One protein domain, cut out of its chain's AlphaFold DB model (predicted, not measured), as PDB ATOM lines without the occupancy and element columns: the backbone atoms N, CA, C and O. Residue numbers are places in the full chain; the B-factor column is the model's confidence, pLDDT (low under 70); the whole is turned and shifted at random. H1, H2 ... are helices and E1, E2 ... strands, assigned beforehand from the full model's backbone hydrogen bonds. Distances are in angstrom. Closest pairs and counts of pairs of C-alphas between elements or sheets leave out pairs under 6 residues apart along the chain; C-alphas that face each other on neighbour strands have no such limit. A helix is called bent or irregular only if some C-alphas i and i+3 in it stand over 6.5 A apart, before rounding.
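This is residues 48 to 164, 183 to 246 and 620 to 651 of the 891 residues of an uncharacterized protein of Morchella conica CCBAS932 (UniProt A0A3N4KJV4). Two strongly twisted sheets, E1 E5 E6 E7 E3 and E2 E4 E8, stand partly face to face as a sandwich with crossed strands. H5 covers the larger sheet over E6 and E7, while H3 packs along E2 with H6 beside it, and the last stretch, residues 638 to 651, folds back to pair with E1. The printed part has 213 residues with six named helices and eight strands, in the order H1 H2 E1 E2 E3 H3 E4 E5 H4 H5 E6 E7 E8 H6; the class is mixed, helices and strands. The larger sheet is mixed and the smaller antiparallel. The whole is compact, with a radius of gyration of the C-alphas of 16.9 A and spans of 56 by 38 by 35 A.

H1 is residues 48 to 55, from C-alpha 48 at (122.916, 176.805, 79.346), and H2 is 61 to 66. E1 is 72 to 78, 18.4 A long, E2 is 83 to 88, E3 is 98 to 101. H3 is 104 to 114, irregular, with C-alphas 110 and 113 7.2 A apart. E4 is 118 to 124, 19.7 A, E5 is 128 to 133, H4 is 147 to 154. H5 is 188 to 204, 24.4 A, E6 is 213 to 217, E7 is 221 to 225. E8 is 233 to 240, 20.7 A. H6 is 624 to 637, 20.4 A, to C-alpha 637 at (149.827, 170.821, 73.893).

E1 and E5 are antiparallel, with N 76 and O 130 2.8 A apart. E5 and E6 are parallel, N 215 to O 131 2.9 A. E6 and E7 form a hairpin, N 214 to O 224 2.8 A. E7 and E3 are antiparallel, N 100 to O 223 2.8 A. In the other sheet E4 is antiparallel to E2, N 118 to O 88 2.8 A, and to E8, N 119 to O 239 2.8 A. The sheets' strands stand at 74 degrees. H5 is on the larger sheet at a height of 9.3 A; H4 only grazes that sheet. H3 is on the smaller sheet, over E2, at a height of 7.4 A. H3 and H6 touch at a shallow tilt of 27 degrees, opposite ways, the C-alphas of Met 106 and Trp 631 closest at 4.9 A. H1 and H2 are close but not clearly touching, Ser 54 and Gln 63 having the closest C-alphas at 7.8 A. Every O i to N i+4 pair is within hydrogen-bond range in H1, H2, H4 and H5, against 4 of 7 in H3 and 8 of 10 in H6.

The C-alphas farthest apart, of Ser 48 and Ser 246, are 56.5 A apart. Residues 165 to 182 and 247 to 619 are not printed, with gaps of 13.8 A and 10.9 A between C-alphas. Of the links printed whole, E5 to H4 is long. Mean pLDDT of the printed part is 89.3; residues 141 to 142, 159 to 164, 183 to 188, 245 to 246 and 620 to 622 are under 70.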
ATOM      1  N   SER A  48     122.440 176.789  80.735       93.62
ATOM      2  CA  SER A  48     122.916 176.805  79.346       93.62
ATOM      3  C   SER A  48     124.368 177.293  79.168       93.62
ATOM      4  O   SER A  48     125.120 176.592  78.479       93.62
ATOM      5  N   PRO A  49     124.853 178.389  79.799       94.25
ATOM      6  CA  PRO A  49     126.266 178.772  79.704       94.25
ATOM      7  C   PRO A  49     127.209 177.730  80.317       94.25
ATOM      8  O   PRO A  49     128.308 177.522  79.807       94.25
ATOM      9  N   PHE A  50     126.803 177.031  81.379       94.81
ATOM     10  CA  PHE A  50     127.657 176.046  82.047       94.81
ATOM     11  C   PHE A  50     127.776 174.757  81.227       94.81
ATOM     12  O   PHE A  50     128.873 174.205  81.119       94.81
ATOM     13  N   VAL A  51     126.679 174.328  80.589       95.81
ATOM     14  CA  VAL A  51     126.673 173.236  79.605       95.81
ATOM     15  C   VAL A  51     127.524 173.612  78.390       95.81
ATOM     16  O   VAL A  51     128.393 172.833  77.997       95.81
ATOM     17  N   PHE A  52     127.361 174.820  77.839       96.38
ATOM     18  CA  PHE A  52     128.173 175.320  76.722       96.38
ATOM     19  C   PHE A  52     129.673 175.366  77.069       96.38
ATOM     20  O   PHE A  52     130.522 174.928  76.290       96.38
ATOM     21  N   THR A  53     130.025 175.858  78.256       94.06
ATOM     22  CA  THR A  53     131.419 175.989  78.707       94.06
ATOM     23  C   THR A  53     131.992 174.666  79.252       94.06
ATOM     24  O   THR A  53     133.192 174.565  79.510       94.06
ATOM     25  N   SER A  54     131.194 173.597  79.381       95.06
ATOM     26  CA  SER A  54     131.710 172.213  79.398       95.06
ATOM     27  C   SER A  54     131.895 171.656  77.987       95.06
ATOM     28  O   SER A  54     132.964 171.131  77.701       95.06
ATOM     29  N   LEU A  55     130.938 171.862  77.077       95.69
ATOM     30  CA  LEU A  55     131.009 171.436  75.673       95.69
ATOM     31  C   LEU A  55     132.270 171.952  74.946       95.69
ATOM     32  O   LEU A  55     132.966 171.175  74.296       95.69
ATOM     33  N   GLN A  56     132.608 173.235  75.120       94.00
ATOM     34  CA  GLN A  56     133.844 173.856  74.605       94.00
ATOM     35  C   GLN A  56     135.128 173.286  75.256       94.00
ATOM     36  O   GLN A  56     136.221 173.377  74.696       94.00
ATOM     37  N   GLY A  57     135.017 172.723  76.463       94.38
ATOM     38  CA  GLY A  57     136.138 172.165  77.220       94.38
ATOM     39  C   GLY A  57     136.386 170.673  77.006       94.38
ATOM     40  O   GLY A  57     137.399 170.162  77.482       94.38
ATOM     41  N   LEU A  58     135.505 169.960  76.297       96.12
ATOM     42  CA  LEU A  58     135.654 168.518  76.098       96.12
ATOM     43  C   LEU A  58     136.961 168.194  75.358       96.12
ATOM     44  O   LEU A  58     137.215 168.699  74.263       96.12
ATOM     45  N   MET A  59     137.774 167.328  75.967       96.00
ATOM     46  CA  MET A  59     139.120 166.949  75.520       96.00
ATOM     47  C   MET A  59     140.160 168.087  75.474       96.00
ATOM     48  O   MET A  59     141.189 167.919  74.829       96.00
ATOM     49  N   ARG A  60     139.963 169.223  76.162       94.12
ATOM     50  CA  ARG A  60     141.001 170.268  76.316       94.12
ATOM     51  C   ARG A  60     141.532 170.391  77.736       94.12
ATOM     52  O   ARG A  60     140.766 170.341  78.691       94.12
ATOM     53  N   GLN A  61     142.822 170.666  77.871       92.25
ATOM     54  CA  GLN A  61     143.460 170.975  79.151       92.25
ATOM     55  C   GLN A  61     142.967 172.317  79.724       92.25
ATOM     56  O   GLN A  61     142.410 172.338  80.816       92.25
ATOM     57  N   TRP A  62     143.095 173.435  78.994       90.88
ATOM     58  CA  TRP A  62     142.908 174.788  79.557       90.88
ATOM     59  C   TRP A  62     141.537 175.011  80.213       90.88
ATOM     60  O   TRP A  62     141.456 175.440  81.361       90.88
ATOM     61  N   GLN A  63     140.450 174.665  79.517       91.62
ATOM     62  CA  GLN A  63     139.083 174.779  80.035       91.62
ATOM     63  C   GLN A  63     138.839 173.892  81.264       91.62
ATOM     64  O   GLN A  63     138.127 174.307  82.176       91.62
ATOM     65  N   ASN A  64     139.416 172.688  81.291       93.25
ATOM     66  CA  ASN A  64     139.254 171.749  82.400       93.25
ATOM     67  C   ASN A  64     140.161 172.086  83.592       93.25
ATOM     68  O   ASN A  64     139.808 171.737  84.708       93.25
ATOM     69  N   VAL A  65     141.274 172.804  83.401       90.12
ATOM     70  CA  VAL A  65     142.062 173.388  84.505       90.12
ATOM     71  C   VAL A  65     141.376 174.637  85.065       90.12
ATOM     72  O   VAL A  65     141.307 174.812  86.278       90.12
ATOM     73  N   PHE A  66     140.816 175.484  84.195       89.12
ATOM     74  CA  PHE A  66     140.069 176.677  84.603       89.12
ATOM     75  C   PHE A  66     138.775 176.329  85.350       89.12
ATOM     76  O   PHE A  66     138.430 177.020  86.300       89.12
ATOM     77  N   ALA A  67     138.078 175.256  84.957       90.19
ATOM     78  CA  ALA A  67     136.902 174.724  85.647       90.19
ATOM     79  C   ALA A  67     137.144 173.262  86.095       90.19
ATOM     80  O   ALA A  67     136.705 172.336  85.408       90.19
ATOM     81  N   PRO A  68     137.837 173.043  87.234       89.81
ATOM     82  CA  PRO A  68     138.373 171.733  87.618       89.81
ATOM     83  C   PRO A  68     137.324 170.691  88.018       89.81
ATOM     84  O   PRO A  68     137.589 169.495  87.891       89.81
ATOM     85  N   THR A  69     136.141 171.107  88.470       91.94
ATOM     86  CA  THR A  69     135.049 170.191  88.827       91.94
ATOM     87  C   THR A  69     134.317 169.694  87.580       91.94
ATOM     88  O   THR A  69     133.580 170.449  86.937       91.94
ATOM     89  N   GLY A  70     134.437 168.401  87.283       94.19
ATOM     90  CA  GLY A  70     133.663 167.759  86.221       94.19
ATOM     91  C   GLY A  70     132.150 167.798  86.466       94.19
ATOM     92  O   GLY A  70     131.682 167.559  87.579       94.19
ATOM     93  N   HIS A  71     131.383 168.076  85.414       96.19
ATOM     94  CA  HIS A  71     129.915 168.112  85.388       96.19
ATOM     95  C   HIS A  71     129.311 167.338  84.194       96.19
ATOM     96  O   HIS A  71     128.087 167.301  84.044       96.19
ATOM     97  N   THR A  72     130.134 166.700  83.360       97.19
ATOM     98  CA  THR A  72     129.738 166.017  82.122       97.19
ATOM     99  C   THR A  72     130.316 164.607  82.074       97.19
ATOM    100  O   THR A  72     131.486 164.386  82.390       97.19
ATOM    101  N   ILE A  73     129.490 163.656  81.640       98.25
ATOM    102  CA  ILE A  73     129.869 162.269  81.377       98.25
ATOM    103  C   ILE A  73     129.460 161.954  79.939       98.25
ATOM    104  O   ILE A  73     128.309 162.171  79.555       98.25
ATOM    105  N   ILE A  74     130.393 161.464  79.126       97.56
ATOM    106  CA  ILE A  74     130.165 161.270  77.691       97.56
ATOM    107  C   ILE A  74     130.857 159.994  77.181       97.56
ATOM    108  O   ILE A  74     132.054 159.810  77.421       97.56
ATOM    109  N   PRO A  75     130.136 159.084  76.494       97.44
ATOM    110  CA  PRO A  75     130.749 157.939  75.830       97.44
ATOM    111  C   PRO A  75     131.708 158.375  74.722       97.44
ATOM    112  O   PRO A  75     131.478 159.370  74.032       97.44
ATOM    113  N   GLY A  76     132.762 157.596  74.510       97.06
ATOM    114  CA  GLY A  76     133.722 157.819  73.442       97.06
ATOM    115  C   GLY A  76     134.291 156.528  72.869       97.06
ATOM    116  O   GLY A  76     134.015 155.418  73.330       97.06
ATOM    117  N   THR A  77     135.095 156.671  71.826       98.06
ATOM    118  CA  THR A  77     135.820 155.579  71.183       98.06
ATOM    119  C   THR A  77     137.229 156.030  70.832       98.06
ATOM    120  O   THR A  77     137.416 157.072  70.204       98.06
ATOM    121  N   ILE A  78     138.217 155.226  71.212       98.56
ATOM    122  CA  ILE A  78     139.606 155.383  70.775       98.56
ATOM    123  C   ILE A  78     139.792 154.486  69.539       98.56
ATOM    124  O   ILE A  78     139.471 153.297  69.622       98.56
ATOM    125  N   PRO A  79     140.251 155.005  68.382       98.44
ATOM    126  CA  PRO A  79     140.470 154.202  67.179       98.44
ATOM    127  C   PRO A  79     141.470 153.059  67.384       98.44
ATOM    128  O   PRO A  79     142.343 153.130  68.251       98.44
ATOM    129  N   ALA A  80     141.382 152.035  66.532       97.94
ATOM    130  CA  ALA A  80     142.433 151.025  66.398       97.94
ATOM    131  C   ALA A  80     143.768 151.669  65.975       97.94
ATOM    132  O   ALA A  80     143.778 152.700  65.302       97.94
ATOM    133  N   HIS A  81     144.876 151.032  66.347       97.75
ATOM    134  CA  HIS A  81     146.256 151.469  66.120       97.75
ATOM    135  C   HIS A  81     146.631 152.812  66.778       97.75
ATOM    136  O   HIS A  81     147.605 153.455  66.388       97.75
ATOM    137  N   THR A  82     145.894 153.226  67.814       98.50
ATOM    138  CA  THR A  82     146.299 154.335  68.692       98.50
ATOM    139  C   THR A  82     147.418 153.844  69.609       98.50
ATOM    140  O   THR A  82     147.305 152.751  70.162       98.50
ATOM    141  N   LEU A  83     148.498 154.616  69.762       98.38
ATOM    142  CA  LEU A  83     149.580 154.313  70.707       98.38
ATOM    143  C   LEU A  83     149.241 154.827  72.113       98.38
ATOM    144  O   LEU A  83     148.652 155.899  72.255       98.38
ATOM    145  N   LEU A  84     149.622 154.055  73.131       98.44
ATOM    146  CA  LEU A  84     149.357 154.306  74.551       98.44
ATOM    147  C   LEU A  84     150.612 153.985  75.378       98.44
ATOM    148  O   LEU A  84     151.282 152.983  75.115       98.44
ATOM    149  N   TYR A  85     150.931 154.808  76.381       98.19
ATOM    150  CA  TYR A  85     152.223 154.761  77.082       98.19
ATOM    151  C   TYR A  85     152.080 154.538  78.590       98.19
ATOM    152  O   TYR A  85     151.363 155.270  79.276       98.19
ATOM    153  N   HIS A  86     152.818 153.564  79.125       97.12
ATOM    154  CA  HIS A  86     152.867 153.273  80.560       97.12
ATOM    155  C   HIS A  86     154.303 152.952  81.015       97.12
ATOM    156  O   HIS A  86     154.864 151.897  80.694       97.12
ATOM    157  N   ALA A  87     154.913 153.860  81.774       94.44
ATOM    158  CA  ALA A  87     156.233 153.670  82.366       94.44
ATOM    159  C   ALA A  87     156.165 152.918  83.712       94.44
ATOM    160  O   ALA A  87     155.335 153.219  84.563       94.44
ATOM    161  N   ARG A  88     157.091 151.976  83.934       92.00
ATOM    162  CA  ARG A  88     157.326 151.275  85.215       92.00
ATOM    163  C   ARG A  88     158.792 151.393  85.638       92.00
ATOM    164  O   ARG A  88     159.613 151.927  84.901       92.00
ATOM    165  N   ARG A  89     159.139 150.862  86.814       87.31
ATOM    166  CA  ARG A  89     160.540 150.682  87.264       87.31
ATOM    167  C   ARG A  89     161.086 149.274  87.007       87.31
ATOM    168  O   ARG A  89     162.197 148.945  87.404       87.31
ATOM    169  N   ASP A  90     160.272 148.426  86.398       86.44
ATOM    170  CA  ASP A  90     160.474 146.989  86.292       86.44
ATOM    171  C   ASP A  90     159.976 146.485  84.927       86.44
ATOM    172  O   ASP A  90     159.425 147.241  84.126       86.44
ATOM    173  N   MET A  91     160.206 145.202  84.650       87.38
ATOM    174  CA  MET A  91     159.935 144.578  83.352       87.38
ATOM    175  C   MET A  91     158.617 143.783  83.313       87.38
ATOM    176  O   MET A  91     158.444 142.958  82.411       87.38
ATOM    177  N   GLU A  92     157.709 143.974  84.271       87.69
ATOM    178  CA  GLU A  92     156.439 143.246  84.355       87.69
ATOM    179  C   GLU A  92     155.331 143.888  83.501       87.69
ATOM    180  O   GLU A  92     155.397 145.050  83.095       87.69
ATOM    181  N   THR A  93     154.277 143.121  83.219       87.50
ATOM    182  CA  THR A  93     153.025 143.666  82.669       87.50
ATOM    183  C   THR A  93     152.301 144.467  83.760       87.50
ATOM    184  O   THR A  93     152.285 144.008  84.905       87.50
ATOM    185  N   PRO A  94     151.735 145.653  83.464       92.19
ATOM    186  CA  PRO A  94     150.988 146.446  84.440       92.19
ATOM    187  C   PRO A  94     149.851 145.649  85.106       92.19
ATOM    188  O   PRO A  94     149.236 144.807  84.447       92.19
ATOM    189  N   PRO A  95     149.580 145.872  86.407       91.62
ATOM    190  CA  PRO A  95     148.421 145.287  87.075       91.62
ATOM    191  C   PRO A  95     147.122 145.854  86.481       91.62
ATOM    192  O   PRO A  95     147.143 146.797  85.699       91.62
ATOM    193  N   SER A  96     145.971 145.293  86.855       93.81
ATOM    194  CA  SER A  96     144.663 145.813  86.432       93.81
ATOM    195  C   SER A  96     143.778 146.135  87.642       93.81
ATOM    196  O   SER A  96     143.714 145.313  88.563       93.81
ATOM    197  N   PRO A  97     143.078 147.287  87.662       96.06
ATOM    198  CA  PRO A  97     143.149 148.386  86.691       96.06
ATOM    199  C   PRO A  97     144.397 149.270  86.882       96.06
ATOM    200  O   PRO A  97     144.939 149.348  87.985       96.06
ATOM    201  N   GLU A  98     144.826 149.952  85.819       95.19
ATOM    202  CA  GLU A  98     146.005 150.840  85.796       95.19
ATOM    203  C   GLU A  98     145.902 151.848  84.623       95.19
ATOM    204  O   GLU A  98     145.105 151.643  83.708       95.19
ATOM    205  N   TRP A  99     146.639 152.965  84.636       95.81
ATOM    206  CA  TRP A  99     146.524 154.037  83.624       95.81
ATOM    207  C   TRP A  99     147.511 153.928  82.447       95.81
ATOM    208  O   TRP A  99     148.667 153.528  82.592       95.81
ATOM    209  N   PHE A 100     147.071 154.408  81.283       98.12
ATOM    210  CA  PHE A 100     147.910 154.843  80.166       98.12
ATOM    211  C   PHE A 100     147.908 156.368  80.056       98.12
ATOM    212  O   PHE A 100     146.862 156.998  80.213       98.12
ATOM    213  N   ALA A 101     149.040 156.962  79.679       97.44
ATOM    214  CA  ALA A 101     149.053 158.295  79.083       97.44
ATOM    215  C   ALA A 101     148.886 158.193  77.561       97.44
ATOM    216  O   ALA A 101     149.354 157.235  76.935       97.44
ATOM    217  N   PHE A 102     148.267 159.211  76.963       97.19
ATOM    218  CA  PHE A 102     148.270 159.382  75.509       97.19
ATOM    219  C   PHE A 102     149.627 159.892  74.993       97.19
ATOM    220  O   PHE A 102     150.024 159.539  73.883       97.19
ATOM    221  N   ASP A 103     150.372 160.640  75.815       95.62
ATOM    222  CA  ASP A 103     151.685 161.204  75.479       95.62
ATOM    223  C   ASP A 103     152.812 160.533  76.273       95.62
ATOM    224  O   ASP A 103     152.689 160.256  77.473       95.62
ATOM    225  N   ILE A 104     153.933 160.264  75.600       95.44
ATOM    226  CA  ILE A 104     155.057 159.526  76.182       95.44
ATOM    227  C   ILE A 104     155.775 160.359  77.251       95.44
ATOM    228  O   ILE A 104     156.199 159.817  78.270       95.44
ATOM    229  N   GLU A 105     155.821 161.679  77.072       94.38
ATOM    230  CA  GLU A 105     156.422 162.681  77.953       94.38
ATOM    231  C   GLU A 105     155.737 162.715  79.323       94.38
ATOM    232  O   GLU A 105     156.411 162.826  80.345       94.38
ATOM    233  N   MET A 106     154.408 162.556  79.363       92.44
ATOM    234  CA  MET A 106     153.654 162.461  80.616       92.44
ATOM    235  C   MET A 106     154.029 161.184  81.373       92.44
ATOM    236  O   MET A 106     154.410 161.242  82.541       92.44
ATOM    237  N   SER A 107     153.980 160.028  80.703       93.94
ATOM    238  CA  SER A 107     154.305 158.742  81.334       93.94
ATOM    239  C   SER A 107     155.767 158.695  81.808       93.94
ATOM    240  O   SER A 107     156.074 158.282  82.928       93.94
ATOM    241  N   TYR A 108     156.679 159.211  80.982       92.06
ATOM    242  CA  TYR A 108     158.105 159.321  81.270       92.06
ATOM    243  C   TYR A 108     158.402 160.311  82.406       92.06
ATOM    244  O   TYR A 108     159.175 159.983  83.308       92.06
ATOM    245  N   GLY A 109     157.782 161.493  82.415       86.81
ATOM    246  CA  GLY A 109     157.974 162.520  83.443       86.81
ATOM    247  C   GLY A 109     157.442 162.126  84.825       86.81
ATOM    248  O   GLY A 109     157.988 162.570  85.838       86.81
ATOM    249  N   ILE A 110     156.439 161.242  84.883       84.25
ATOM    250  CA  ILE A 110     155.915 160.670  86.133       84.25
ATOM    251  C   ILE A 110     156.919 159.705  86.790       84.25
ATOM    252  O   ILE A 110     157.024 159.687  88.018       84.25
ATOM    253  N   VAL A 111     157.673 158.915  86.013       86.06
ATOM    254  CA  VAL A 111     158.496 157.803  86.547       86.06
ATOM    255  C   VAL A 111     160.001 158.085  86.515       86.06
ATOM    256  O   VAL A 111     160.696 157.846  87.507       86.06
ATOM    257  N   SER A 112     160.513 158.635  85.413       84.38
ATOM    258  CA  SER A 112     161.953 158.812  85.173       84.38
ATOM    259  C   SER A 112     162.713 159.677  86.196       84.38
ATOM    260  O   SER A 112     163.876 159.359  86.459       84.38
ATOM    261  N   PRO A 113     162.125 160.690  86.878       74.88
ATOM    262  CA  PRO A 113     162.846 161.446  87.906       74.88
ATOM    263  C   PRO A 113     163.239 160.619  89.141       74.88
ATOM    264  O   PRO A 113     163.956 161.123  90.004       74.88
ATOM    265  N   PHE A 114     162.756 159.378  89.268       72.50
ATOM    266  CA  PHE A 114     162.907 158.565  90.473       72.50
ATOM    267  C   PHE A 114     163.827 157.339  90.333       72.50
ATOM    268  O   PHE A 114     163.906 156.563  91.291       72.50
ATOM    269  N   GLY A 115     164.513 157.152  89.200       76.69
ATOM    270  CA  GLY A 115     165.464 156.054  88.978       76.69
ATOM    271  C   GLY A 115     165.165 155.254  87.711       76.69
ATOM    272  O   GLY A 115     164.913 155.844  86.662       76.69
ATOM    273  N   ASP A 116     165.214 153.923  87.820       84.81
ATOM    274  CA  ASP A 116     164.950 153.001  86.709       84.81
ATOM    275  C   ASP A 116     163.599 153.290  86.038       84.81
ATOM    276  O   ASP A 116     162.573 153.421  86.708       84.81
ATOM    277  N   CYS A 117     163.606 153.389  84.707       89.81
ATOM    278  CA  CYS A 117     162.441 153.724  83.895       89.81
ATOM    279  C   CYS A 117     162.340 152.770  82.698       89.81
ATOM    280  O   CYS A 117     163.150 152.808  81.771       89.81
ATOM    281  N   ILE A 118     161.331 151.905  82.728       94.38
ATOM    282  CA  ILE A 118     160.961 150.978  81.663       94.38
ATOM    283  C   ILE A 118     159.695 151.517  81.000       94.38
ATOM    284  O   ILE A 118     158.607 151.443  81.570       94.38
ATOM    285  N   MET A 119     159.826 152.057  79.792       96.19
ATOM    286  CA  MET A 119     158.689 152.507  78.996       96.19
ATOM    287  C   MET A 119     158.030 151.313  78.308       96.19
ATOM    288  O   MET A 119     158.672 150.624  77.512       96.19
ATOM    289  N   ASN A 120     156.744 151.093  78.574       97.19
ATOM    290  CA  ASN A 120     155.912 150.184  77.795       97.19
ATOM    291  C   ASN A 120     155.091 151.008  76.800       97.19
ATOM    292  O   ASN A 120     154.337 151.891  77.207       97.19
ATOM    293  N   THR A 121     155.214 150.692  75.511       98.25
ATOM    294  CA  THR A 121     154.333 151.228  74.467       98.25
ATOM    295  C   THR A 121     153.360 150.139  74.051       98.25
ATOM    296  O   THR A 121     153.776 149.063  73.618       98.25
ATOM    297  N   TYR A 122     152.073 150.430  74.164       98.56
ATOM    298  CA  TYR A 122     150.976 149.582  73.720       98.56
ATOM    299  C   TYR A 122     150.293 150.192  72.494       98.56
ATOM    300  O   TYR A 122     150.426 151.386  72.223       98.56
ATOM    301  N   THR A 123     149.532 149.380  71.766       98.44
ATOM    302  CA  THR A 123     148.611 149.855  70.732       98.44
ATOM    303  C   THR A 123     147.237 149.212  70.864       98.44
ATOM    304  O   THR A 123     147.129 148.068  71.298       98.44
ATOM    305  N   SER A 124     146.179 149.932  70.492       98.38
ATOM    306  CA  SER A 124     144.832 149.365  70.391       98.38
ATOM    307  C   SER A 124     144.711 148.442  69.170       98.38
ATOM    308  O   SER A 124     145.026 148.827  68.044       98.38
ATOM    309  N   THR A 125     144.224 147.217  69.358       98.25
ATOM    310  CA  THR A 125     144.045 146.237  68.265       98.25
ATOM    311  C   THR A 125     142.756 146.482  67.474       98.25
ATOM    312  O   THR A 125     142.665 146.186  66.282       98.25
ATOM    313  N   ARG A 126     141.753 147.058  68.143       97.88
ATOM    314  CA  ARG A 126     140.422 147.397  67.628       97.88
ATOM    315  C   ARG A 126     139.965 148.749  68.192       97.88
ATOM    316  O   ARG A 126     140.614 149.266  69.099       97.88
ATOM    317  N   PRO A 127     138.853 149.336  67.710       98.25
ATOM    318  CA  PRO A 127     138.238 150.464  68.392       98.25
ATOM    319  C   PRO A 127     137.856 150.076  69.829       98.25
ATOM    320  O   PRO A 127     137.202 149.050  70.045       98.25
ATOM    321  N   ILE A 128     138.288 150.889  70.789       97.94
ATOM    322  CA  ILE A 128     138.085 150.698  72.229       97.94
ATOM    323  C   ILE A 128     136.960 151.624  72.686       97.94
ATOM    324  O   ILE A 128     137.034 152.829  72.432       97.94
ATOM    325  N   LYS A 129     135.946 151.102  73.384       97.94
ATOM    326  CA  LYS A 129     134.875 151.930  73.967       97.94
ATOM    327  C   LYS A 129     135.282 152.471  75.334       97.94
ATOM    328  O   LYS A 129     135.692 151.713  76.212       97.94
ATOM    329  N   VAL A 130     135.113 153.774  75.531       98.62
ATOM    330  CA  VAL A 130     135.510 154.476  76.759       98.62
ATOM    331  C   VAL A 130     134.408 155.393  77.279       98.62
ATOM    332  O   VAL A 130     133.497 155.768  76.540       98.62
ATOM    333  N   LEU A 131     134.509 155.788  78.545       98.38
ATOM    334  CA  LEU A 131     133.670 156.827  79.146       98.38
ATOM    335  C   LEU A 131     134.559 157.986  79.623       98.38
ATOM    336  O   LEU A 131     135.495 157.763  80.388       98.38
ATOM    337  N   TYR A 132     134.297 159.208  79.160       98.62
ATOM    338  CA  TYR A 132     135.056 160.407  79.535       98.62
ATOM    339  C   TYR A 132     134.330 161.196  80.633       98.62
ATOM    340  O   TYR A 132     133.126 161.448  80.526       98.62
ATOM    341  N   PHE A 133     135.080 161.595  81.665       98.31
ATOM    342  CA  PHE A 133     134.668 162.557  82.692       98.31
ATOM    343  C   PHE A 133     135.399 163.891  82.466       98.31
ATOM    344  O   PHE A 133     136.633 163.911  82.494       98.31
ATOM    345  N   ASP A 134     134.672 164.998  82.284       97.31
ATOM    346  CA  ASP A 134     135.279 166.335  82.144       97.31
ATOM    347  C   ASP A 134     135.824 166.897  83.480       97.31
ATOM    348  O   ASP A 134     135.788 166.233  84.521       97.31
ATOM    349  N   GLY A 135     136.383 168.111  83.442       94.50
ATOM    350  CA  GLY A 135     137.162 168.689  84.540       94.50
ATOM    351  C   GLY A 135     138.542 168.035  84.692       94.50
ATOM    352  O   GLY A 135     138.994 167.280  83.830       94.50
ATOM    353  N   MET A 136     139.223 168.306  85.807       93.25
ATOM    354  CA  MET A 136     140.478 167.634  86.167       93.25
ATOM    355  C   MET A 136     140.200 166.274  86.828       93.25
ATOM    356  O   MET A 136     140.602 166.017  87.961       93.25
ATOM    357  N   SER A 137     139.485 165.394  86.129       94.31
ATOM    358  CA  SER A 137     138.945 164.131  86.654       94.31
ATOM    359  C   SER A 137     139.979 163.081  87.101       94.31
ATOM    360  O   SER A 137     139.597 162.064  87.671       94.31
ATOM    361  N   ALA A 138     141.280 163.309  86.913       92.69
ATOM    362  CA  ALA A 138     142.362 162.500  87.486       92.69
ATOM    363  C   ALA A 138     143.282 163.287  88.441       92.69
ATOM    364  O   ALA A 138     144.312 162.774  88.880       92.69
ATOM    365  N   ALA A 139     142.952 164.540  88.774       88.69
ATOM    366  CA  ALA A 139     143.756 165.327  89.699       88.69
ATOM    367  C   ALA A 139     143.447 164.981  91.159       88.69
ATOM    368  O   ALA A 139     142.370 165.271  91.678       88.69
ATOM    369  N   LEU A 140     144.434 164.407  91.850       79.81
ATOM    370  CA  LEU A 140     144.322 163.978  93.253       79.81
ATOM    371  C   LEU A 140     144.653 165.098  94.261       79.81
ATOM    372  O   LEU A 140     144.803 164.857  95.460       79.81
ATOM    373  N   GLY A 141     144.793 166.333  93.777       64.31
ATOM    374  CA  GLY A 141     144.872 167.549  94.575       64.31
ATOM    375  C   GLY A 141     143.939 168.609  93.996       64.31
ATOM    376  O   GLY A 141     143.884 168.782  92.781       64.31
ATOM    377  N   GLY A 142     143.216 169.303  94.874       65.44
ATOM    378  CA  GLY A 142     142.165 170.248  94.502       65.44
ATOM    379  C   GLY A 142     140.803 169.818  95.040       65.44
ATOM    380  O   GLY A 142     140.468 168.637  95.061       65.44
ATOM    381  N   ASP A 143     140.007 170.785  95.490       74.25
ATOM    382  CA  ASP A 143     138.701 170.518  96.090       74.25
ATOM    383  C   ASP A 143     137.621 170.424  94.997       74.25
ATOM    384  O   ASP A 143     137.013 171.433  94.642       74.25
ATOM    385  N   GLY A 144     137.344 169.217  94.488       85.94
ATOM    386  CA  GLY A 144     136.218 168.956  93.569       85.94
ATOM    387  C   GLY A 144     136.563 168.284  92.246       85.94
ATOM    388  O   GLY A 144     135.669 167.839  91.531       85.94
ATOM    389  N   THR A 145     137.850 168.130  91.957       89.38
ATOM    390  CA  THR A 145     138.391 167.406  90.795       89.38
ATOM    391  C   THR A 145     137.782 166.005  90.620       89.38
ATOM    392  O   THR A 145     137.517 165.562  89.505       89.38
ATOM    393  N   LEU A 146     137.481 165.330  91.734       91.12
ATOM    394  CA  LEU A 146     136.966 163.959  91.794       91.12
ATOM    395  C   LEU A 146     135.435 163.868  91.990       91.12
ATOM    396  O   LEU A 146     134.897 162.758  92.040       91.12
ATOM    397  N   ASP A 147     134.721 165.002  92.078       93.31
ATOM    398  CA  ASP A 147     133.276 165.056  92.380       93.31
ATOM    399  C   ASP A 147     132.445 164.199  91.417       93.31
ATOM    400  O   ASP A 147     131.611 163.414  91.867       93.31
ATOM    401  N   SER A 148     132.671 164.326  90.105       95.00
ATOM    402  CA  SER A 148     131.884 163.651  89.062       95.00
ATOM    403  C   SER A 148     131.904 162.128  89.213       95.00
ATOM    404  O   SER A 148     130.857 161.485  89.204       95.00
ATOM    405  N   GLN A 149     133.084 161.550  89.440       94.44
ATOM    406  CA  GLN A 149     133.263 160.111  89.650       94.44
ATOM    407  C   GLN A 149     132.715 159.654  91.005       94.44
ATOM    408  O   GLN A 149     132.067 158.611  91.082       94.44
ATOM    409  N   ASN A 150     132.940 160.430  92.072       93.56
ATOM    410  CA  ASN A 150     132.444 160.097  93.409       93.56
ATOM    411  C   ASN A 150     130.906 160.090  93.438       93.56
ATOM    412  O   ASN A 150     130.295 159.149  93.944       93.56
ATOM    413  N   VAL A 151     130.272 161.075  92.801       96.12
ATOM    414  CA  VAL A 151     128.816 161.132  92.635       96.12
ATOM    415  C   VAL A 151     128.315 159.988  91.754       96.12
ATOM    416  O   VAL A 151     127.318 159.355  92.098       96.12
ATOM    417  N   PHE A 152     129.012 159.676  90.658       97.44
ATOM    418  CA  PHE A 152     128.656 158.573  89.765       97.44
ATOM    419  C   PHE A 152     128.730 157.198  90.446       97.44
ATOM    420  O   PHE A 152     127.828 156.378  90.279       97.44
ATOM    421  N   LEU A 153     129.768 156.929  91.240       95.75
ATOM    422  CA  LEU A 153     129.902 155.678  91.989       95.75
ATOM    423  C   LEU A 153     128.928 155.617  93.171       95.75
ATOM    424  O   LEU A 153     128.128 154.682  93.250       95.75
ATOM    425  N   TYR A 154     128.985 156.610  94.063       94.56
ATOM    426  CA  TYR A 154     128.451 156.536  95.427       94.56
ATOM    427  C   TYR A 154     127.149 157.323  95.655       94.56
ATOM    428  O   TYR A 154     126.620 157.312  96.768       94.56
ATOM    429  N   GLY A 155     126.646 158.040  94.646       94.94
ATOM    430  CA  GLY A 155     125.438 158.867  94.747       94.94
ATOM    431  C   GLY A 155     125.624 160.202  95.485       94.94
ATOM    432  O   GLY A 155     124.641 160.857  95.816       94.94
ATOM    433  N   LYS A 156     126.865 160.592  95.793       92.69
ATOM    434  CA  LYS A 156     127.217 161.814  96.534       92.69
ATOM    435  C   LYS A 156     128.682 162.183  96.311       92.69
ATOM    436  O   LYS A 156     129.492 161.316  95.988       92.69
ATOM    437  N   VAL A 157     129.045 163.433  96.593       89.62
ATOM    438  CA  VAL A 157     130.455 163.771  96.827       89.62
ATOM    439  C   VAL A 157     130.953 163.003  98.054       89.62
ATOM    440  O   VAL A 157     130.234 162.815  99.042       89.62
ATOM    441  N   VAL A 158     132.189 162.529  97.961       81.75
ATOM    442  CA  VAL A 158     132.954 161.969  99.070       81.75
ATOM    443  C   VAL A 158     134.159 162.873  99.252       81.75
ATOM    444  O   VAL A 158     134.901 163.101  98.298       81.75
ATOM    445  N   ASP A 159     134.321 163.398 100.464       63.31
ATOM    446  CA  ASP A 159     135.529 164.112 100.855       63.31
ATOM    447  C   ASP A 159     136.641 163.071 101.048       63.31
ATOM    448  O   ASP A 159     136.704 162.393 102.075       63.31
ATOM    449  N   ASP A 160     137.511 162.920 100.048       55.53
ATOM    450  CA  ASP A 160     138.669 162.012 100.078       55.53
ATOM    451  C   ASP A 160     139.823 162.562 100.961       55.53
ATOM    452  O   ASP A 160     141.004 162.325 100.700       55.53
ATOM    453  N   ASP A 161     139.480 163.317 102.013       44.75
ATOM    454  CA  ASP A 161     140.385 164.055 102.902       44.75
ATOM    455  C   ASP A 161     141.228 163.098 103.760       44.75
ATOM    456  O   ASP A 161     140.845 162.687 104.855       44.75
ATOM    457  N   TRP A 162     142.381 162.705 103.212       47.22
ATOM    458  CA  TRP A 162     143.366 161.800 103.823       47.22
ATOM    459  C   TRP A 162     142.789 160.457 104.287       47.22
ATOM    460  O   TRP A 162     143.231 159.858 105.272       47.22
ATOM    461  N   GLY A 163     141.846 159.967 103.479       39.19
ATOM    462  CA  GLY A 163     141.326 158.612 103.526       39.19
ATOM    463  C   GLY A 163     140.201 158.406 104.528       39.19
ATOM    464  O   GLY A 163     140.039 159.117 105.518       39.19
ATOM    465  N   HIS A 164     139.419 157.354 104.294       33.66
ATOM    466  CA  HIS A 164     138.436 156.925 105.275       33.66
ATOM    467  C   HIS A 164     139.134 156.518 106.574       33.66
ATOM    468  O   HIS A 164     139.715 155.435 106.672       33.66
ATOM    469  N   GLY A 183     150.880 156.225  99.247       45.78
ATOM    470  CA  GLY A 183     150.579 154.814  98.970       45.78
ATOM    471  C   GLY A 183     150.180 153.980 100.197       45.78
ATOM    472  O   GLY A 183     149.956 152.779 100.065       45.78
ATOM    473  N   ARG A 184     150.099 154.564 101.405       53.09
ATOM    474  CA  ARG A 184     149.531 153.863 102.576       53.09
ATOM    475  C   ARG A 184     148.009 153.685 102.418       53.09
ATOM    476  O   ARG A 184     147.387 154.486 101.722       53.09
ATOM    477  N   PRO A 185     147.379 152.712 103.108       44.91
ATOM    478  CA  PRO A 185     145.925 152.686 103.264       44.91
ATOM    479  C   PRO A 185     145.418 154.041 103.778       44.91
ATOM    480  O   PRO A 185     145.942 154.561 104.764       44.91
ATOM    481  N   GLY A 186     144.452 154.631 103.072       49.66
ATOM    482  CA  GLY A 186     143.965 155.993 103.328       49.66
ATOM    483  C   GLY A 186     144.778 157.131 102.684       49.66
ATOM    484  O   GLY A 186     144.406 158.290 102.813       49.66
ATOM    485  N   GLY A 187     145.858 156.850 101.954       56.88
ATOM    486  CA  GLY A 187     146.518 157.856 101.119       56.88
ATOM    487  C   GLY A 187     145.704 158.196  99.854       56.88
ATOM    488  O   GLY A 187     144.910 157.363  99.405       56.88
ATOM    489  N   PRO A 188     145.905 159.372  99.225       64.62
ATOM    490  CA  PRO A 188     145.168 159.757  98.016       64.62
ATOM    491  C   PRO A 188     145.289 158.757  96.853       64.62
ATOM    492  O   PRO A 188     144.304 158.504  96.165       64.62
ATOM    493  N   LEU A 189     146.457 158.123  96.671       74.62
ATOM    494  CA  LEU A 189     146.640 157.096  95.635       74.62
ATOM    495  C   LEU A 189     145.882 155.803  95.970       74.62
ATOM    496  O   LEU A 189     145.349 155.158  95.075       74.62
ATOM    497  N   TYR A 190     145.770 155.439  97.253       76.12
ATOM    498  CA  TYR A 190     144.942 154.305  97.677       76.12
ATOM    499  C   TYR A 190     143.450 154.560  97.402       76.12
ATOM    500  O   TYR A 190     142.748 153.664  96.932       76.12
ATOM    501  N   GLY A 191     142.970 155.786  97.649       79.56
ATOM    502  CA  GLY A 191     141.613 156.201  97.273       79.56
ATOM    503  C   GLY A 191     141.376 156.130  95.761       79.56
ATOM    504  O   GLY A 191     140.320 155.677  95.324       79.56
ATOM    505  N   GLU A 192     142.383 156.499  94.968       85.12
ATOM    506  CA  GLU A 192     142.320 156.441  93.510       85.12
ATOM    507  C   GLU A 192     142.271 155.004  92.963       85.12
ATOM    508  O   GLU A 192     141.331 154.674  92.247       85.12
ATOM    509  N   TYR A 193     143.174 154.100  93.364       87.38
ATOM    510  CA  TYR A 193     143.095 152.697  92.916       87.38
ATOM    511  C   TYR A 193     141.808 151.992  93.380       87.38
ATOM    512  O   TYR A 193     141.283 151.136  92.664       87.38
ATOM    513  N   LYS A 194     141.245 152.376  94.536       88.00
ATOM    514  CA  LYS A 194     139.912 151.923  94.965       88.00
ATOM    515  C   LYS A 194     138.825 152.393  93.988       88.00
ATOM    516  O   LYS A 194     138.061 151.561  93.501       88.00
ATOM    517  N   ARG A 195     138.779 153.695  93.672       91.31
ATOM    518  CA  ARG A 195     137.846 154.278  92.688       91.31
ATOM    519  C   ARG A 195     137.983 153.601  91.327       91.31
ATOM    520  O   ARG A 195     136.975 153.265  90.716       91.31
ATOM    521  N   ALA A 196     139.214 153.378  90.871       94.56
ATOM    522  CA  ALA A 196     139.503 152.703  89.615       94.56
ATOM    523  C   ALA A 196     138.934 151.278  89.576       94.56
ATOM    524  O   ALA A 196     138.259 150.909  88.615       94.56
ATOM    525  N   LYS A 197     139.138 150.497  90.648       95.62
ATOM    526  CA  LYS A 197     138.557 149.155  90.790       95.62
ATOM    527  C   LYS A 197     137.027 149.201  90.752       95.62
ATOM    528  O   LYS A 197     136.429 148.479  89.965       95.62
ATOM    529  N   GLU A 198     136.396 150.089  91.518       96.50
ATOM    530  CA  GLU A 198     134.929 150.222  91.563       96.50
ATOM    531  C   GLU A 198     134.323 150.724  90.230       96.50
ATOM    532  O   GLU A 198     133.229 150.300  89.853       96.50
ATOM    533  N   LEU A 199     135.036 151.573  89.475       97.88
ATOM    534  CA  LEU A 199     134.662 151.979  88.111       97.88
ATOM    535  C   LEU A 199     134.713 150.798  87.130       97.88
ATOM    536  O   LEU A 199     133.766 150.591  86.370       97.88
ATOM    537  N   CYS A 200     135.784 150.003  87.160       98.19
ATOM    538  CA  CYS A 200     135.942 148.841  86.286       98.19
ATOM    539  C   CYS A 200     135.001 147.680  86.658       98.19
ATOM    540  O   CYS A 200     134.449 147.032  85.771       98.19
ATOM    541  N   GLU A 201     134.728 147.456  87.947       97.81
ATOM    542  CA  GLU A 201     133.687 146.527  88.410       97.81
ATOM    543  C   GLU A 201     132.293 146.951  87.917       97.81
ATOM    544  O   GLU A 201     131.521 146.108  87.450       97.81
ATOM    545  N   TRP A 202     131.980 148.253  87.942       97.88
ATOM    546  CA  TRP A 202     130.737 148.777  87.367       97.88
ATOM    547  C   TRP A 202     130.671 148.601  85.839       97.88
ATOM    548  O   TRP A 202     129.634 148.166  85.336       97.88
ATOM    549  N   ALA A 203     131.757 148.884  85.109       97.75
ATOM    550  CA  ALA A 203     131.818 148.720  83.653       97.75
ATOM    551  C   ALA A 203     131.620 147.256  83.233       97.75
ATOM    552  O   ALA A 203     130.746 146.961  82.415       97.75
ATOM    553  N   ASN A 204     132.347 146.332  83.868       96.12
ATOM    554  CA  ASN A 204     132.199 144.890  83.657       96.12
ATOM    555  C   ASN A 204     130.771 144.405  83.980       96.12
ATOM    556  O   ASN A 204     130.255 143.504  83.320       96.12
ATOM    557  N   GLY A 205     130.097 145.045  84.942       96.81
ATOM    558  CA  GLY A 205     128.691 144.804  85.274       96.81
ATOM    559  C   GLY A 205     127.678 145.173  84.177       96.81
ATOM    560  O   GLY A 205     126.540 144.709  84.244       96.81
ATOM    561  N   LEU A 206     128.063 145.962  83.164       95.88
ATOM    562  CA  LEU A 206     127.227 146.241  81.983       95.88
ATOM    563  C   LEU A 206     127.349 145.168  80.889       95.88
ATOM    564  O   LEU A 206     126.455 145.054  80.049       95.88
ATOM    565  N   GLY A 207     128.438 144.397  80.898       93.50
ATOM    566  CA  GLY A 207     128.788 143.424  79.867       93.50
ATOM    567  C   GLY A 207     130.105 143.744  79.154       93.50
ATOM    568  O   GLY A 207     130.546 144.891  79.072       93.50
ATOM    569  N   GLU A 208     130.726 142.693  78.625       89.12
ATOM    570  CA  GLU A 208     132.008 142.740  77.919       89.12
ATOM    571  C   GLU A 208     131.971 143.718  76.730       89.12
ATOM    572  O   GLU A 208     131.048 143.699  75.913       89.12
ATOM    573  N   GLY A 209     132.971 144.599  76.637       88.81
ATOM    574  CA  GLY A 209     133.082 145.555  75.534       88.81
ATOM    575  C   GLY A 209     131.975 146.617  75.479       88.81
ATOM    576  O   GLY A 209     131.723 147.157  74.399       88.81
ATOM    577  N   VAL A 210     131.286 146.923  76.589       96.00
ATOM    578  CA  VAL A 210     130.378 148.088  76.691       96.00
ATOM    579  C   VAL A 210     131.160 149.354  77.058       96.00
ATOM    580  O   VAL A 210     131.060 150.356  76.351       96.00
ATOM    581  N   VAL A 211     131.979 149.282  78.109       97.94
ATOM    582  CA  VAL A 211     133.015 150.261  78.481       97.94
ATOM    583  C   VAL A 211     134.251 149.462  78.891       97.94
ATOM    584  O   VAL A 211     134.129 148.504  79.645       97.94
ATOM    585  N   GLU A 212     135.420 149.832  78.378       98.12
ATOM    586  CA  GLU A 212     136.679 149.086  78.560       98.12
ATOM    587  C   GLU A 212     137.723 149.891  79.357       98.12
ATOM    588  O   GLU A 212     138.657 149.337  79.936       98.12
ATOM    589  N   GLY A 213     137.534 151.210  79.426       98.25
ATOM    590  CA  GLY A 213     138.342 152.130  80.213       98.25
ATOM    591  C   GLY A 213     137.691 153.508  80.333       98.25
ATOM    592  O   GLY A 213     136.664 153.796  79.710       98.25
ATOM    593  N   PHE A 214     138.302 154.373  81.136       98.75
ATOM    594  CA  PHE A 214     137.795 155.702  81.459       98.75
ATOM    595  C   PHE A 214     138.818 156.764  81.081       98.75
ATOM    596  O   PHE A 214     139.953 156.732  81.549       98.75
ATOM    597  N   VAL A 215     138.417 157.717  80.245       98.69
ATOM    598  CA  VAL A 215     139.269 158.857  79.893       98.69
ATOM    599  C   VAL A 215     139.096 159.934  80.955       98.69
ATOM    600  O   VAL A 215     137.970 160.254  81.348       98.69
ATOM    601  N   ARG A 216     140.213 160.479  81.438       97.44
ATOM    602  CA  ARG A 216     140.259 161.470  82.522       97.44
ATOM    603  C   ARG A 216     141.414 162.443  82.320       97.44
ATOM    604  O   ARG A 216     142.207 162.266  81.397       97.44
ATOM    605  N   MET A 217     141.511 163.476  83.159       94.94
ATOM    606  CA  MET A 217     142.531 164.515  82.996       94.94
ATOM    607  C   MET A 217     143.202 164.953  84.300       94.94
ATOM    608  O   MET A 217     142.538 165.255  85.290       94.94
ATOM    609  N   ASN A 218     144.528 165.058  84.273       90.69
ATOM    610  CA  ASN A 218     145.338 165.765  85.262       90.69
ATOM    611  C   ASN A 218     146.156 166.860  84.539       90.69
ATOM    612  O   ASN A 218     145.575 167.712  83.874       90.69
ATOM    613  N   SER A 219     147.482 166.823  84.623       89.12
ATOM    614  CA  SER A 219     148.417 167.509  83.726       89.12
ATOM    615  C   SER A 219     148.235 167.132  82.249       89.12
ATOM    616  O   SER A 219     148.315 167.991  81.376       89.12
ATOM    617  N   GLY A 220     147.934 165.866  81.962       93.00
ATOM    618  CA  GLY A 220     147.581 165.384  80.628       93.00
ATOM    619  C   GLY A 220     146.283 164.588  80.649       93.00
ATOM    620  O   GLY A 220     145.679 164.393  81.709       93.00
ATOM    621  N   PHE A 221     145.856 164.127  79.475       96.38
ATOM    622  CA  PHE A 221     144.807 163.120  79.389       96.38
ATOM    623  C   PHE A 221     145.387 161.737  79.681       96.38
ATOM    624  O   PHE A 221     146.456 161.366  79.194       96.38
ATOM    625  N   GLU A 222     144.646 160.964  80.463       96.75
ATOM    626  CA  GLU A 222     144.929 159.565  80.756       96.75
ATOM    627  C   GLU A 222     143.745 158.690  80.339       96.75
ATOM    628  O   GLU A 222     142.588 159.124  80.339       96.75
ATOM    629  N   LEU A 223     144.044 157.439  80.006       98.50
ATOM    630  CA  LEU A 223     143.077 156.358  79.911       98.50
ATOM    631  C   LEU A 223     143.309 155.429  81.101       98.50
ATOM    632  O   LEU A 223     144.257 154.647  81.100       98.50
ATOM    633  N   LEU A 224     142.430 155.483  82.098       98.44
ATOM    634  CA  LEU A 224     142.339 154.426  83.096       98.44
ATOM    635  C   LEU A 224     141.841 153.153  82.399       98.44
ATOM    636  O   LEU A 224     140.746 153.147  81.832       98.44
ATOM    637  N   TRP A 225     142.631 152.087  82.438       98.19
ATOM    638  CA  TRP A 225     142.385 150.848  81.712       98.19
ATOM    639  C   TRP A 225     142.015 149.702  82.658       98.19
ATOM    640  O   TRP A 225     142.635 149.524  83.707       98.19
ATOM    641  N   CYS A 226     140.985 148.930  82.298       97.88
ATOM    642  CA  CYS A 226     140.395 147.947  83.207       97.88
ATOM    643  C   CYS A 226     140.994 146.535  83.132       97.88
ATOM    644  O   CYS A 226     140.829 145.785  84.093       97.88
ATOM    645  N   ASP A 227     141.662 146.162  82.034       96.00
ATOM    646  CA  ASP A 227     142.167 144.797  81.817       96.00
ATOM    647  C   ASP A 227     143.394 144.756  80.882       96.00
ATOM    648  O   ASP A 227     143.279 144.792  79.654       96.00
ATOM    649  N   PHE A 228     144.590 144.655  81.463       95.19
ATOM    650  CA  PHE A 228     145.860 144.536  80.737       95.19
ATOM    651  C   PHE A 228     146.103 143.162  80.082       95.19
ATOM    652  O   PHE A 228     147.089 143.020  79.355       95.19
ATOM    653  N   GLU A 229     145.230 142.171  80.297       93.44
ATOM    654  CA  GLU A 229     145.249 140.880  79.590       93.44
ATOM    655  C   GLU A 229     144.274 140.851  78.389       93.44
ATOM    656  O   GLU A 229     144.263 139.887  77.621       93.44
ATOM    657  N   SER A 230     143.495 141.921  78.184       95.00
ATOM    658  CA  SER A 230     142.489 142.043  77.124       95.00
ATOM    659  C   SER A 230     143.074 142.048  75.705       95.00
ATOM    660  O   SER A 230     143.968 142.834  75.391       95.00
ATOM    661  N   GLU A 231     142.456 141.289  74.790       96.00
ATOM    662  CA  GLU A 231     142.778 141.298  73.348       96.00
ATOM    663  C   GLU A 231     142.587 142.676  72.673       96.00
ATOM    664  O   GLU A 231     143.003 142.859  71.529       96.00
ATOM    665  N   SER A 232     141.967 143.657  73.346       97.31
ATOM    666  CA  SER A 232     141.798 145.039  72.867       97.31
ATOM    667  C   SER A 232     143.104 145.831  72.728       97.31
ATOM    668  O   SER A 232     143.116 146.850  72.028       97.31
ATOM    669  N   ILE A 233     144.188 145.393  73.377       97.50
ATOM    670  CA  ILE A 233     145.503 146.043  73.337       97.50
ATOM    671  C   ILE A 233     146.632 145.041  73.061       97.50
ATOM    672  O   ILE A 233     146.551 143.866  73.403       97.50
ATOM    673  N   GLU A 234     147.718 145.519  72.458       97.56
ATOM    674  CA  GLU A 234     148.932 144.747  72.176       97.56
ATOM    675  C   GLU A 234     150.171 145.516  72.661       97.56
ATOM    676  O   GLU A 234     150.280 146.725  72.448       97.56
ATOM    677  N   LEU A 235     151.118 144.832  73.315       97.62
ATOM    678  CA  LEU A 235     152.402 145.416  73.721       97.62
ATOM    679  C   LEU A 235     153.331 145.518  72.501       97.62
ATOM    680  O   LEU A 235     153.869 144.512  72.042       97.62
ATOM    681  N   VAL A 236     153.563 146.737  72.016       97.62
ATOM    682  CA  VAL A 236     154.425 147.019  70.856       97.62
ATOM    683  C   VAL A 236     155.903 147.003  71.246       97.62
ATOM    684  O   VAL A 236     156.736 146.458  70.522       97.62
ATOM    685  N   SER A 237     156.257 147.610  72.382       97.19
ATOM    686  CA  SER A 237     157.648 147.668  72.844       97.19
ATOM    687  C   SER A 237     157.772 147.832  74.360       97.19
ATOM    688  O   SER A 237     156.909 148.407  75.025       97.19
ATOM    689  N   ARG A 238     158.884 147.330  74.906       96.44
ATOM    690  CA  ARG A 238     159.312 147.502  76.300       96.44
ATOM    691  C   ARG A 238     160.771 147.951  76.291       96.44
ATOM    692  O   ARG A 238     161.656 147.152  75.987       96.44
ATOM    693  N   LEU A 239     161.010 149.233  76.552       95.06
ATOM    694  CA  LEU A 239     162.313 149.887  76.410       95.06
ATOM    695  C   LEU A 239     162.826 150.365  77.767       95.06
ATOM    696  O   LEU A 239     162.100 151.028  78.501       95.06
ATOM    697  N   ASN A 240     164.093 150.089  78.081       92.19
ATOM    698  CA  ASN A 240     164.753 150.757  79.199       92.19
ATOM    699  C   ASN A 240     165.172 152.166  78.750       92.19
ATOM    700  O   ASN A 240     166.051 152.310  77.903       92.19
ATOM    701  N   VAL A 241     164.521 153.178  79.321       90.50
ATOM    702  CA  VAL A 241     164.745 154.612  79.083       90.50
ATOM    703  C   VAL A 241     165.229 155.311  80.363       90.50
ATOM    704  O   VAL A 241     164.982 156.493  80.579       90.50
ATOM    705  N   THR A 242     165.893 154.567  81.254       86.88
ATOM    706  CA  THR A 242     166.429 155.087  82.520       86.88
ATOM    707  C   THR A 242     167.378 156.254  82.272       86.88
ATOM    708  O   THR A 242     168.327 156.143  81.493       86.88
ATOM    709  N   VAL A 243     167.130 157.369  82.960       77.69
ATOM    710  CA  VAL A 243     167.851 158.626  82.733       77.69
ATOM    711  C   VAL A 243     169.347 158.446  83.032       77.69
ATOM    712  O   VAL A 243     169.687 157.970  84.122       77.69
ATOM    713  N   PRO A 244     170.267 158.838  82.126       73.69
ATOM    714  CA  PRO A 244     171.699 158.701  82.365       73.69
ATOM    715  C   PRO A 244     172.148 159.382  83.662       73.69
ATOM    716  O   PRO A 244     171.736 160.496  83.992       73.69
ATOM    717  N   THR A 245     173.018 158.706  84.412       63.72
ATOM    718  CA  THR A 245     173.492 159.151  85.736       63.72
ATOM    719  C   THR A 245     174.847 159.859  85.701       63.72
ATOM    720  O   THR A 245     175.327 160.314  86.739       63.72
ATOM    721  N   SER A 246     175.476 159.963  84.528       60.00
ATOM    722  CA  SER A 246     176.772 160.616  84.343       60.00
ATOM    723  C   SER A 246     176.645 161.952  83.615       60.00
ATOM    724  O   SER A 246     176.281 161.975  82.442       60.00
ATOM    725  N   LEU A 620     169.192 163.420  91.982       56.81
ATOM    726  CA  LEU A 620     168.430 163.404  90.731       56.81
ATOM    727  C   LEU A 620     169.430 163.320  89.562       56.81
ATOM    728  O   LEU A 620     170.543 163.836  89.680       56.81
ATOM    729  N   SER A 621     169.051 162.689  88.448       63.78
ATOM    730  CA  SER A 621     169.849 162.787  87.214       63.78
ATOM    731  C   SER A 621     169.938 164.260  86.775       63.78
ATOM    732  O   SER A 621     168.947 164.975  86.948       63.78
ATOM    733  N   PRO A 622     171.056 164.724  86.179       64.38
ATOM    734  CA  PRO A 622     171.126 166.063  85.584       64.38
ATOM    735  C   PRO A 622     169.976 166.327  84.598       64.38
ATOM    736  O   PRO A 622     169.403 167.411  84.596       64.38
ATOM    737  N   PHE A 623     169.550 165.312  83.839       76.38
ATOM    738  CA  PHE A 623     168.457 165.432  82.869       76.38
ATOM    739  C   PHE A 623     167.055 165.285  83.491       76.38
ATOM    740  O   PHE A 623     166.063 165.387  82.782       76.38
ATOM    741  N   ALA A 624     166.925 165.077  84.810       74.69
ATOM    742  CA  ALA A 624     165.616 164.962  85.469       74.69
ATOM    743  C   ALA A 624     164.833 166.293  85.508       74.69
ATOM    744  O   ALA A 624     163.624 166.285  85.751       74.69
ATOM    745  N   ILE A 625     165.516 167.421  85.287       78.12
ATOM    746  CA  ILE A 625     164.892 168.735  85.084       78.12
ATOM    747  C   ILE A 625     164.238 168.763  83.698       78.12
ATOM    748  O   ILE A 625     163.032 168.984  83.630       78.12
ATOM    749  N   GLU A 626     164.976 168.413  82.637       83.94
ATOM    750  CA  GLU A 626     164.443 168.280  81.271       83.94
ATOM    751  C   GLU A 626     163.288 167.266  81.213       83.94
ATOM    752  O   GLU A 626     162.209 167.587  80.731       83.94
ATOM    753  N   SER A 627     163.433 166.080  81.823       83.19
ATOM    754  CA  SER A 627     162.362 165.067  81.884       83.19
ATOM    755  C   SER A 627     161.073 165.569  82.550       83.19
ATOM    756  O   SER A 627     159.986 165.078  82.249       83.19
ATOM    757  N   ARG A 628     161.174 166.527  83.482       81.12
ATOM    758  CA  ARG A 628     160.012 167.189  84.097       81.12
ATOM    759  C   ARG A 628     159.518 168.360  83.247       81.12
ATOM    760  O   ARG A 628     158.325 168.647  83.265       81.12
ATOM    761  N   TRP A 629     160.411 169.037  82.537       87.50
ATOM    762  CA  TRP A 629     160.082 170.126  81.629       87.50
ATOM    763  C   TRP A 629     159.331 169.623  80.391       87.50
ATOM    764  O   TRP A 629     158.319 170.222  80.050       87.50
ATOM    765  N   GLU A 630     159.673 168.460  79.827       89.94
ATOM    766  CA  GLU A 630     158.889 167.838  78.743       89.94
ATOM    767  C   GLU A 630     157.471 167.481  79.175       89.94
ATOM    768  O   GLU A 630     156.522 167.705  78.430       89.94
ATOM    769  N   TRP A 631     157.297 167.013  80.411       89.06
ATOM    770  CA  TRP A 631     155.966 166.811  80.980       89.06
ATOM    771  C   TRP A 631     155.210 168.137  81.164       89.06
ATOM    772  O   TRP A 631     154.004 168.184  80.948       89.06
ATOM    773  N   VAL A 632     155.892 169.243  81.489       89.00
ATOM    774  CA  VAL A 632     155.277 170.583  81.471       89.00
ATOM    775  C   VAL A 632     154.936 171.024  80.041       89.00
ATOM    776  O   VAL A 632     153.859 171.581  79.842       89.00
ATOM    777  N   ARG A 633     155.785 170.745  79.040       90.31
ATOM    778  CA  ARG A 633     155.519 171.060  77.626       90.31
ATOM    779  C   ARG A 633     154.308 170.283  77.099       90.31
ATOM    780  O   ARG A 633     153.372 170.919  76.608       90.31
ATOM    781  N   SER A 634     154.252 168.958  77.272       92.00
ATOM    782  CA  SER A 634     153.108 168.136  76.837       92.00
ATOM    783  C   SER A 634     151.818 168.454  77.595       92.00
ATOM    784  O   SER A 634     150.734 168.504  77.009       92.00
ATOM    785  N   ALA A 635     151.935 168.845  78.867       89.12
ATOM    786  CA  ALA A 635     150.833 169.396  79.648       89.12
ATOM    787  C   ALA A 635     150.299 170.758  79.148       89.12
ATOM    788  O   ALA A 635     149.371 171.289  79.756       89.12
ATOM    789  N   THR A 636     150.837 171.318  78.051       88.88
ATOM    790  CA  THR A 636     150.274 172.494  77.357       88.88
ATOM    791  C   THR A 636     149.810 172.241  75.918       88.88
ATOM    792  O   THR A 636     149.089 173.072  75.360       88.88
ATOM    793  N   TRP A 637     150.158 171.103  75.301       89.12
ATOM    794  CA  TRP A 637     149.827 170.821  73.893       89.12
ATOM    795  C   TRP A 637     148.317 170.802  73.622       89.12
ATOM    796  O   TRP A 637     147.874 171.234  72.553       89.12
ATOM    797  N   HIS A 638     147.516 170.386  74.606       90.19
ATOM    798  CA  HIS A 638     146.059 170.330  74.512       90.19
ATOM    799  C   HIS A 638     145.343 171.535  75.159       90.19
ATOM    800  O   HIS A 638     144.156 171.465  75.493       90.19
ATOM    801  N   TYR A 639     146.030 172.672  75.345       88.31
ATOM    802  CA  TYR A 639     145.407 173.912  75.838       88.31
ATOM    803  C   TYR A 639     144.380 174.488  74.851       88.31
ATOM    804  O   TYR A 639     143.320 174.955  75.263       88.31
ATOM    805  N   THR A 640     144.673 174.446  73.550       78.38
ATOM    806  CA  THR A 640     143.806 174.982  72.481       78.38
ATOM    807  C   THR A 640     143.384 173.914  71.470       78.38
ATOM    808  O   THR A 640     142.248 173.943  70.985       78.38
ATOM    809  N   SER A 641     144.248 172.935  71.204       88.06
ATOM    810  CA  SER A 641     143.925 171.716  70.457       88.06
ATOM    811  C   SER A 641     143.279 170.684  71.387       88.06
ATOM    812  O   SER A 641     143.791 170.468  72.478       88.06
ATOM    813  N   PRO A 642     142.176 170.019  71.020       93.69
ATOM    814  CA  PRO A 642     141.666 168.910  71.818       93.69
ATOM    815  C   PRO A 642     142.528 167.644  71.662       93.69
ATOM    816  O   PRO A 642     143.256 167.484  70.684       93.69
ATOM    817  N   GLU A 643     142.422 166.715  72.608       95.62
ATOM    818  CA  GLU A 643     142.894 165.334  72.467       95.62
ATOM    819  C   GLU A 643     141.951 164.556  71.532       95.62
ATOM    820  O   GLU A 643     140.980 163.915  71.938       95.62
ATOM    821  N   ASP A 644     142.219 164.670  70.232       93.62
ATOM    822  CA  ASP A 644     141.408 164.078  69.169       93.62
ATOM    823  C   ASP A 644     141.654 162.570  68.941       93.62
ATOM    824  O   ASP A 644     140.973 161.988  68.090       93.62
ATOM    825  N   ARG A 645     142.547 161.891  69.679       96.94
ATOM    826  CA  ARG A 645     142.604 160.411  69.698       96.94
ATOM    827  C   ARG A 645     141.357 159.807  70.353       96.94
ATOM    828  O   ARG A 645     141.006 158.670  70.051       96.94
ATOM    829  N   VAL A 646     140.640 160.571  71.181       98.00
ATOM    830  CA  VAL A 646     139.350 160.175  71.765       98.00
ATOM    831  C   VAL A 646     138.206 160.787  70.949       98.00
ATOM    832  O   VAL A 646     138.033 162.003  70.908       98.00
ATOM    833  N   LYS A 647     137.389 159.954  70.293       97.19
ATOM    834  CA  LYS A 647     136.207 160.403  69.537       97.19
ATOM    835  C   LYS A 647     134.951 160.285  70.396       97.19
ATOM    836  O   LYS A 647     134.557 159.177  70.741       97.19
ATOM    837  N   LEU A 648     134.343 161.413  70.759       97.12
ATOM    838  CA  LEU A 648     133.197 161.476  71.674       97.12
ATOM    839  C   LEU A 648     131.844 161.378  70.948       97.12
ATOM    840  O   LEU A 648     131.673 161.958  69.877       97.12
ATOM    841  N   ASP A 649     130.861 160.706  71.556       95.31
ATOM    842  CA  ASP A 649     129.466 160.697  71.088       95.31
ATOM    843  C   ASP A 649     128.652 161.787  71.806       95.31
ATOM    844  O   ASP A 649     128.006 161.561  72.834       95.31
ATOM    845  N   TYR A 650     128.666 162.996  71.236       94.38
ATOM    846  CA  TYR A 650     127.904 164.150  71.734       94.38
ATOM    847  C   TYR A 650     126.392 163.888  71.836       94.38
ATOM    848  O   TYR A 650     125.713 164.490  72.665       94.38
ATOM    849  N   CYS A 651     125.856 162.955  71.046       91.81
ATOM    850  CA  CYS A 651     124.429 162.631  71.046       91.81
ATOM    851  C   CYS A 651     124.025 161.769  72.256       91.81
ATOM    852  O   CYS A 651     122.835 161.577  72.510       91.81
TER     853      CYS A 651